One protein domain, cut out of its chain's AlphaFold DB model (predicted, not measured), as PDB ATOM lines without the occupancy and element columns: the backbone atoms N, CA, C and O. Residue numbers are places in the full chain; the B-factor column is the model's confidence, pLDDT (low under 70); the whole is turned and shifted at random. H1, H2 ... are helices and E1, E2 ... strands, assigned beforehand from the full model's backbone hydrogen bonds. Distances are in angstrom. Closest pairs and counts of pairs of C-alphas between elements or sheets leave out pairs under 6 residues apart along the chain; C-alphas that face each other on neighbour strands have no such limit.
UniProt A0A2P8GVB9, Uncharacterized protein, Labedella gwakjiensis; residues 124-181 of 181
ATOM      1  N   ARG A 124     150.260 136.728 163.526       69.00
ATOM      2  CA  ARG A 124     151.340 135.917 162.923       69.00
ATOM      3  C   ARG A 124     150.846 135.280 161.629       69.00
ATOM      4  O   ARG A 124     149.693 134.857 161.584       69.00
ATOM      5  N   THR A 125     151.702 135.207 160.611       77.81
ATOM      6  CA  THR A 125     151.451 134.388 159.415       77.81
ATOM      7  C   THR A 125     151.995 132.987 159.660       77.81
ATOM      8  O   THR A 125     153.123 132.858 160.133       77.81
ATOM      9  N   VAL A 126     151.193 131.972 159.359       75.06
ATOM     10  CA  VAL A 126     151.444 130.552 159.637       75.06
ATOM     11  C   VAL A 126     150.838 129.703 158.522       75.06
ATOM     12  O   VAL A 126     149.831 130.095 157.939       75.06
ATOM     13  N   ALA A 127     151.417 128.539 158.235       80.06
ATOM     14  CA  ALA A 127     150.834 127.595 157.286       80.06
ATOM     15  C   ALA A 127     149.616 126.891 157.912       80.06
ATOM     16  O   ALA A 127     149.714 126.378 159.027       80.06
ATOM     17  N   ALA A 128     148.487 126.863 157.202       80.06
ATOM     18  CA  ALA A 128     147.276 126.147 157.604       80.06
ATOM     19  C   ALA A 128     146.554 125.551 156.386       80.06
ATOM     20  O   ALA A 128     146.657 126.057 155.266       80.06
ATOM     21  N   THR A 129     145.824 124.467 156.608       83.81
ATOM     22  CA  THR A 129     145.041 123.762 155.587       83.81
ATOM     23  C   THR A 129     143.754 124.526 155.293       83.81
ATOM     24  O   THR A 129     143.009 124.873 156.208       83.81
ATOM     25  N   CYS A 130     143.465 124.794 154.021       82.50
ATOM     26  CA  CYS A 130     142.230 125.473 153.645       82.50
ATOM     27  C   CYS A 130     141.038 124.499 153.631       82.50
ATOM     28  O   CYS A 130     141.069 123.534 152.860       82.50
ATOM     29  N   PRO A 131     139.935 124.776 154.356       77.06
ATOM     30  CA  PRO A 131     138.762 123.894 154.387       77.06
ATOM     31  C   PRO A 131     137.998 123.821 153.050       77.06
ATOM     32  O   PRO A 131     137.085 123.016 152.907       77.06
ATOM     33  N   THR A 132     138.337 124.659 152.058       84.00
ATOM     34  CA  THR A 132     137.665 124.699 150.744       84.00
ATOM     35  C   THR A 132     138.419 123.957 149.636       84.00
ATOM     36  O   THR A 132     137.775 123.448 148.722       84.00
ATOM     37  N   CYS A 133     139.754 123.886 149.683       84.19
ATOM     38  CA  CYS A 133     140.565 123.203 148.660       84.19
ATOM     39  C   CYS A 133     141.465 122.079 149.200       84.19
ATOM     40  O   CYS A 133     142.037 121.348 148.398       84.19
ATOM     41  N   GLY A 134     141.619 121.929 150.520       83.62
ATOM     42  CA  GLY A 134     142.507 120.929 151.132       83.62
ATOM     43  C   GLY A 134     144.009 121.223 150.989       83.62
ATOM     44  O   GLY A 134     144.825 120.535 151.595       83.62
ATOM     45  N   GLU A 135     144.386 122.250 150.226       83.88
ATOM     46  CA  GLU A 135     145.767 122.716 150.081       83.88
ATOM     47  C   GLU A 135     146.206 123.553 151.300       83.88
ATOM     48  O   GLU A 135     145.409 124.263 151.924       83.88
ATOM     49  N   THR A 136     147.494 123.482 151.645       85.44
ATOM     50  CA  THR A 136     148.094 124.299 152.710       85.44
ATOM     51  C   THR A 136     148.494 125.672 152.172       85.44
ATOM     52  O   THR A 136     149.249 125.774 151.204       85.44
ATOM     53  N   HIS A 137     148.043 126.742 152.827       84.25
ATOM     54  CA  HIS A 137     148.366 128.123 152.462       84.25
ATOM     55  C   HIS A 137     148.645 128.985 153.702       84.25
ATOM     56  O   HIS A 137     148.402 128.574 154.837       84.25
ATOM     57  N   ASP A 138     149.117 130.215 153.489       80.44
ATOM     58  CA  ASP A 138     149.264 131.202 154.559       80.44
ATOM     59  C   ASP A 138     147.906 131.536 155.203       80.44
ATOM     60  O   ASP A 138     146.953 131.951 154.531       80.44
ATOM     61  N   ALA A 139     147.849 131.459 156.527       77.81
ATOM     62  CA  ALA A 139     146.789 131.967 157.388       77.81
ATOM     63  C   ALA A 139     147.350 132.998 158.379       77.81
ATOM     64  O   ALA A 139     148.539 133.010 158.688       77.81
ATOM     65  N   GLN A 140     146.493 133.884 158.889       80.75
ATOM     66  CA  GLN A 140     146.819 134.808 159.974       80.75
ATOM     67  C   GLN A 140     146.124 134.382 161.265       80.75
ATOM     68  O   GLN A 140     144.895 134.429 161.352       80.75
ATOM     69  N   ILE A 141     146.914 134.028 162.279       73.88
ATOM     70  CA  ILE A 141     146.439 133.731 163.638       73.88
ATOM     71  C   ILE A 141     146.619 134.928 164.570       73.88
ATOM     72  O   ILE A 141     147.547 135.727 164.409       73.88
ATOM     73  N   ASN A 142     145.722 135.041 165.547       74.06
ATOM     74  CA  ASN A 142     145.814 135.950 166.682       74.06
ATOM     75  C   ASN A 142     145.100 135.385 167.922       74.06
ATOM     76  O   ASN A 142     144.381 134.392 167.836       74.06
ATOM     77  N   GLU A 143     145.258 136.055 169.066       63.38
ATOM     78  CA  GLU A 143     144.697 135.676 170.380       63.38
ATOM     79  C   GLU A 143     143.160 135.485 170.405       63.38
ATOM     80  O   GLU A 143     142.625 134.976 171.382       63.38
ATOM     81  N   SER A 144     142.447 135.873 169.340       64.88
ATOM     82  CA  SER A 144     140.998 135.695 169.151       64.88
ATOM     83  C   SER A 144     140.608 134.783 167.969       64.88
ATOM     84  O   SER A 144     139.446 134.776 167.569       64.88
ATOM     85  N   GLY A 145     141.553 134.028 167.397       73.06
ATOM     86  CA  GLY A 145     141.308 133.029 166.347       73.06
ATOM     87  C   GLY A 145     142.231 133.141 165.129       73.06
ATOM     88  O   GLY A 145     143.115 133.998 165.064       73.06
ATOM     89  N   GLY A 146     142.016 132.274 164.137       80.69
ATOM     90  CA  GLY A 146     142.744 132.274 162.863       80.69
ATOM     91  C   GLY A 146     141.846 132.530 161.656       80.69
ATOM     92  O   GLY A 146     140.647 132.255 161.705       80.69
ATOM     93  N   ARG A 147     142.421 133.055 160.567       83.56
ATOM     94  CA  ARG A 147     141.775 133.148 159.244       83.56
ATOM     95  C   ARG A 147     142.758 132.874 158.113       83.56
ATOM     96  O   ARG A 147     143.873 133.389 158.157       83.56
ATOM     97  N   MET A 148     142.331 132.168 157.071       81.19
ATOM     98  CA  MET A 148     143.109 132.018 155.835       81.19
ATOM     99  C   MET A 148     143.431 133.390 155.224       81.19
ATOM    100  O   MET A 148     142.572 134.276 155.196       81.19
ATOM    101  N   THR A 149     144.634 133.581 154.679       82.38
ATOM    102  CA  THR A 149     144.905 134.743 153.815       82.38
ATOM    103  C   THR A 149     144.266 134.545 152.434       82.38
ATOM    104  O   THR A 149     143.627 133.523 152.168       82.38
ATOM    105  N   ARG A 150     144.388 135.536 151.540       83.56
ATOM    106  CA  ARG A 150     143.893 135.414 150.165       83.56
ATOM    107  C   ARG A 150     144.847 134.532 149.362       83.56
ATOM    108  O   ARG A 150     145.977 134.939 149.116       83.56
ATOM    109  N   HIS A 151     144.362 133.380 148.921       82.06
ATOM    110  CA  HIS A 151     145.146 132.364 148.223       82.06
ATOM    111  C   HIS A 151     144.429 131.874 146.957       82.06
ATOM    112  O   HIS A 151     143.252 132.170 146.719       82.06
ATOM    113  N   THR A 152     145.154 131.133 146.126       81.56
ATOM    114  CA  THR A 152     144.653 130.542 144.881       81.56
ATOM    115  C   THR A 152     144.823 129.032 144.910       81.56
ATOM    116  O   THR A 152     145.920 128.574 145.215       81.56
ATOM    117  N   ALA A 153     143.787 128.297 144.514       79.06
ATOM    118  CA  ALA A 153     143.827 126.854 144.283       79.06
ATOM    119  C   ALA A 153     143.578 126.598 142.788       79.06
ATOM    120  O   ALA A 153     142.752 127.283 142.176       79.06
ATOM    121  N   GLY A 154     144.328 125.685 142.165       78.31
ATOM    122  CA  GLY A 154     144.212 125.415 140.720       78.31
ATOM    123  C   GLY A 154     144.362 126.652 139.811       78.31
ATOM    124  O   GLY A 154     143.746 126.721 138.752       78.31
ATOM    125  N   GLY A 155     145.116 127.673 140.242       81.31
ATOM    126  CA  GLY A 155     145.290 128.944 139.518       81.31
ATOM    127  C   GLY A 155     144.135 129.953 139.636       81.31
ATOM    128  O   GLY A 155     144.255 131.065 139.125       81.31
ATOM    129  N   SER A 156     143.047 129.617 140.336       81.69
ATOM    130  CA  SER A 156     141.896 130.505 140.580       81.69
ATOM    131  C   SER A 156     141.836 130.970 142.042       81.69
ATOM    132  O   SER A 156     142.299 130.247 142.923       81.69
ATOM    133  N   PRO A 157     141.278 132.158 142.356       82.25
ATOM    134  CA  PRO A 157     141.119 132.607 143.742       82.25
ATOM    135  C   PRO A 157     140.211 131.646 144.519       82.25
ATOM    136  O   PRO A 157     139.059 131.435 144.144       82.25
ATOM    137  N   CYS A 158     140.721 131.066 145.606       83.62
ATOM    138  CA  CYS A 158     139.982 130.064 146.369       83.62
ATOM    139  C   CYS A 158     138.900 130.716 147.242       83.62
ATOM    140  O   CYS A 158     139.167 131.710 147.928       83.62
ATOM    141  N   GLY A 159     137.703 130.117 147.269       83.44
ATOM    142  CA  GLY A 159     136.568 130.567 148.085       83.44
ATOM    143  C   GLY A 159     136.838 130.566 149.595       83.44
ATOM    144  O   GLY A 159     136.244 131.362 150.315       83.44
ATOM    145  N   GLY A 160     137.797 129.759 150.062       78.50
ATOM    146  CA  GLY A 160     138.265 129.757 151.451       78.50
ATOM    147  C   GLY A 160     139.136 130.962 151.834       78.50
ATOM    148  O   GLY A 160     139.554 131.082 152.983       78.50
ATOM    149  N   SER A 161     139.430 131.880 150.907       79.75
ATOM    150  CA  SER A 161     140.172 133.117 151.191       79.75
ATOM    151  C   SER A 161     139.466 133.970 152.255       79.75
ATOM    152  O   SER A 161     138.380 134.495 152.017       79.75
ATOM    153  N   GLY A 162     140.094 134.166 153.416       75.94
ATOM    154  CA  GLY A 162     139.506 134.909 154.540       75.94
ATOM    155  C   GLY A 162     138.555 134.103 155.437       75.94
ATOM    156  O   GLY A 162     138.077 134.654 156.439       75.94
ATOM    157  N   ALA A 163     138.305 132.825 155.132       79.38
ATOM    158  CA  ALA A 163     137.567 131.911 156.005       79.38
ATOM    159  C   ALA A 163     138.246 131.801 157.388       79.38
ATOM    160  O   ALA A 163     139.467 131.965 157.471       79.38
ATOM    161  N   PRO A 164     137.489 131.576 158.481       81.06
ATOM    162  CA  PRO A 164     138.084 131.200 159.763       81.06
ATOM    163  C   PRO A 164     138.868 129.888 159.637       81.06
ATOM    164  O   PRO A 164     138.569 129.074 158.769       81.06
ATOM    165  N   LEU A 165     139.864 129.702 160.505       81.62
ATOM    166  CA  LEU A 165     140.388 128.366 160.791       81.62
ATOM    167  C   LEU A 165     139.437 127.667 161.762       81.62
ATOM    168  O   LEU A 165     139.028 128.278 162.754       81.62
ATOM    169  N   ASP A 166     139.135 126.403 161.493       83.19
ATOM    170  CA  ASP A 166     138.418 125.515 162.408       83.19
ATOM    171  C   ASP A 166     139.249 125.246 163.676       83.19
ATOM    172  O   ASP A 166     140.479 125.353 163.660       83.19
ATOM    173  N   GLU A 167     138.596 124.898 164.789       78.62
ATOM    174  CA  GLU A 167     139.261 124.802 166.100       78.62
ATOM    175  C   GLU A 167     140.381 123.743 166.129       78.62
ATOM    176  O   GLU A 167     141.442 123.996 166.702       78.62
ATOM    177  N   ASP A 168     140.219 122.617 165.426       81.06
ATOM    178  CA  ASP A 168     141.248 121.574 165.279       81.06
ATOM    179  C   ASP A 168     142.481 122.022 164.479       81.06
ATOM    180  O   ASP A 168     143.605 121.598 164.766       81.06
ATOM    181  N   GLU A 169     142.294 122.850 163.447       79.62
ATOM    182  CA  GLU A 169     143.395 123.393 162.642       79.62
ATOM    183  C   GLU A 169     144.104 124.505 163.424       79.62
ATOM    184  O   GLU A 169     145.329 124.510 163.532       79.62
ATOM    185  N   LEU A 170     143.333 125.393 164.058       79.00
ATOM    186  CA  LEU A 170     143.837 126.445 164.936       79.00
ATOM    187  C   LEU A 170     144.641 125.862 166.111       79.00
ATOM    188  O   LEU A 170     145.718 126.370 166.426       79.00
ATOM    189  N   GLY A 171     144.161 124.775 166.722       74.75
ATOM    190  CA  GLY A 171     144.851 124.044 167.785       74.75
ATOM    191  C   GLY A 171     146.163 123.408 167.318       74.75
ATOM    192  O   GLY A 171     147.195 123.594 167.968       74.75
ATOM    193  N   ARG A 172     146.166 122.727 166.162       82.12
ATOM    194  CA  ARG A 172     147.391 122.159 165.559       82.12
ATOM    195  C   ARG A 172     148.423 123.238 165.223       82.12
ATOM    196  O   ARG A 172     149.597 123.088 165.557       82.12
ATOM    197  N   VAL A 173     147.981 124.348 164.638       75.62
ATOM    198  CA  VAL A 173     148.830 125.503 164.316       75.62
ATOM    199  C   VAL A 173     149.399 126.153 165.585       75.62
ATOM    200  O   VAL A 173     150.589 126.470 165.622       75.62
ATOM    201  N   TYR A 174     148.612 126.284 166.659       75.50
ATOM    202  CA  TYR A 174     149.119 126.775 167.945       75.50
ATOM    203  C   TYR A 174     150.114 125.823 168.614       75.50
ATOM    204  O   TYR A 174     151.084 126.298 169.205       75.50
ATOM    205  N   ALA A 175     149.917 124.508 168.510       70.62
ATOM    206  CA  ALA A 175     150.868 123.522 169.019       70.62
ATOM    207  C   ALA A 175     152.206 123.577 168.258       70.62
ATOM    208  O   ALA A 175     153.266 123.568 168.884       70.62
ATOM    209  N   ALA A 176     152.177 123.727 166.928       69.06
ATOM    210  CA  ALA A 176     153.381 123.923 166.117       69.06
ATOM    211  C   ALA A 176     154.115 125.234 166.477       69.06
ATOM    212  O   ALA A 176     155.320 125.225 166.727       69.06
ATOM    213  N   GLU A 177     153.383 126.345 166.611       66.44
ATOM    214  CA  GLU A 177     153.907 127.646 167.067       66.44
ATOM    215  C   GLU A 177     154.401 127.650 168.528       66.44
ATOM    216  O   GLU A 177     155.104 128.581 168.933       66.44
ATOM    217  N   ALA A 178     154.021 126.651 169.332       64.00
ATOM    218  CA  ALA A 178     154.527 126.433 170.685       64.00
ATOM    219  C   ALA A 178     155.781 125.543 170.706       64.00
ATOM    220  O   ALA A 178     156.654 125.768 171.537       64.00
ATOM    221  N   ALA A 179     155.892 124.579 169.788       60.47
ATOM    222  CA  ALA A 179     157.068 123.720 169.626       60.47
ATOM    223  C   ALA A 179     158.243 124.417 168.908       60.47
ATOM    224  O   ALA A 179     159.387 123.996 169.049       60.47
ATOM    225  N   ALA A 180     157.979 125.490 168.157       56.84
ATOM    226  CA  ALA A 180     158.983 126.311 167.475       56.84
ATOM    227  C   ALA A 180     159.561 127.456 168.350       56.84
ATOM    228  O   ALA A 180     159.913 128.515 167.820       56.84
ATOM    229  N   ARG A 181     159.605 127.289 169.682       46.84
ATOM    230  CA  ARG A 181     159.953 128.329 170.675       46.84
ATOM    231  C   ARG A 181     160.997 127.880 171.692       46.84
ATOM    232  O   ARG A 181     161.752 128.784 172.118       46.84
TER     233      ARG A 181
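This is residues 124 to 181 of the 181 residues of an uncharacterized protein of Labedella gwakjiensis (UniProt A0A2P8GVB9). A three-stranded sheet has one helix, H1, crossing one face, and the long loop of residues 149 to 166 swings out past the sheet before returning to H1. The antiparallel sheet, order E1 E2 E3, is a meander, each strand the antiparallel neighbour of the one before. The 58 printed residues, with E1, E2, E3 and H1 in that order, are mixed in class and compact, radius of gyration of the C-alphas 11.0 A, spanning 35 by 20 by 18 A.

Start at E1, residues 124 to 129; N 126 is 2.9 A from O 139 of E2, residues 136 to 142, within hydrogen-bond range. In the next hairpin, N 140 is 2.8 A from O 147 of E3, residues 145 to 148. H1, residues 167 to 179, is on the sheet at a height of 9.0 A, across the strands, 85 degrees to E2 on the local plane. The closest C-alphas of E3 and H1, Gly 146 and Leu 170, are 6.3 A apart. In H1 every O i to N i+4 pair is within hydrogen-bond range.

Find C-alpha 124 at (151.340, 135.917, 162.923), where E1 begins its 15.5 A; E2 runs 18.3 A, E3 10.7 A. H1 runs 18.2 A to C-alpha 179 at (157.068, 123.720, 169.626).

Look from Ser 156 to Arg 181: their C-alphas, the two farthest apart, are 35.2 A apart. The printed part has no cut; the E3 to H1 link is long. Confidence is under 70 at residues 124, 143 to 144 and 176 to 181.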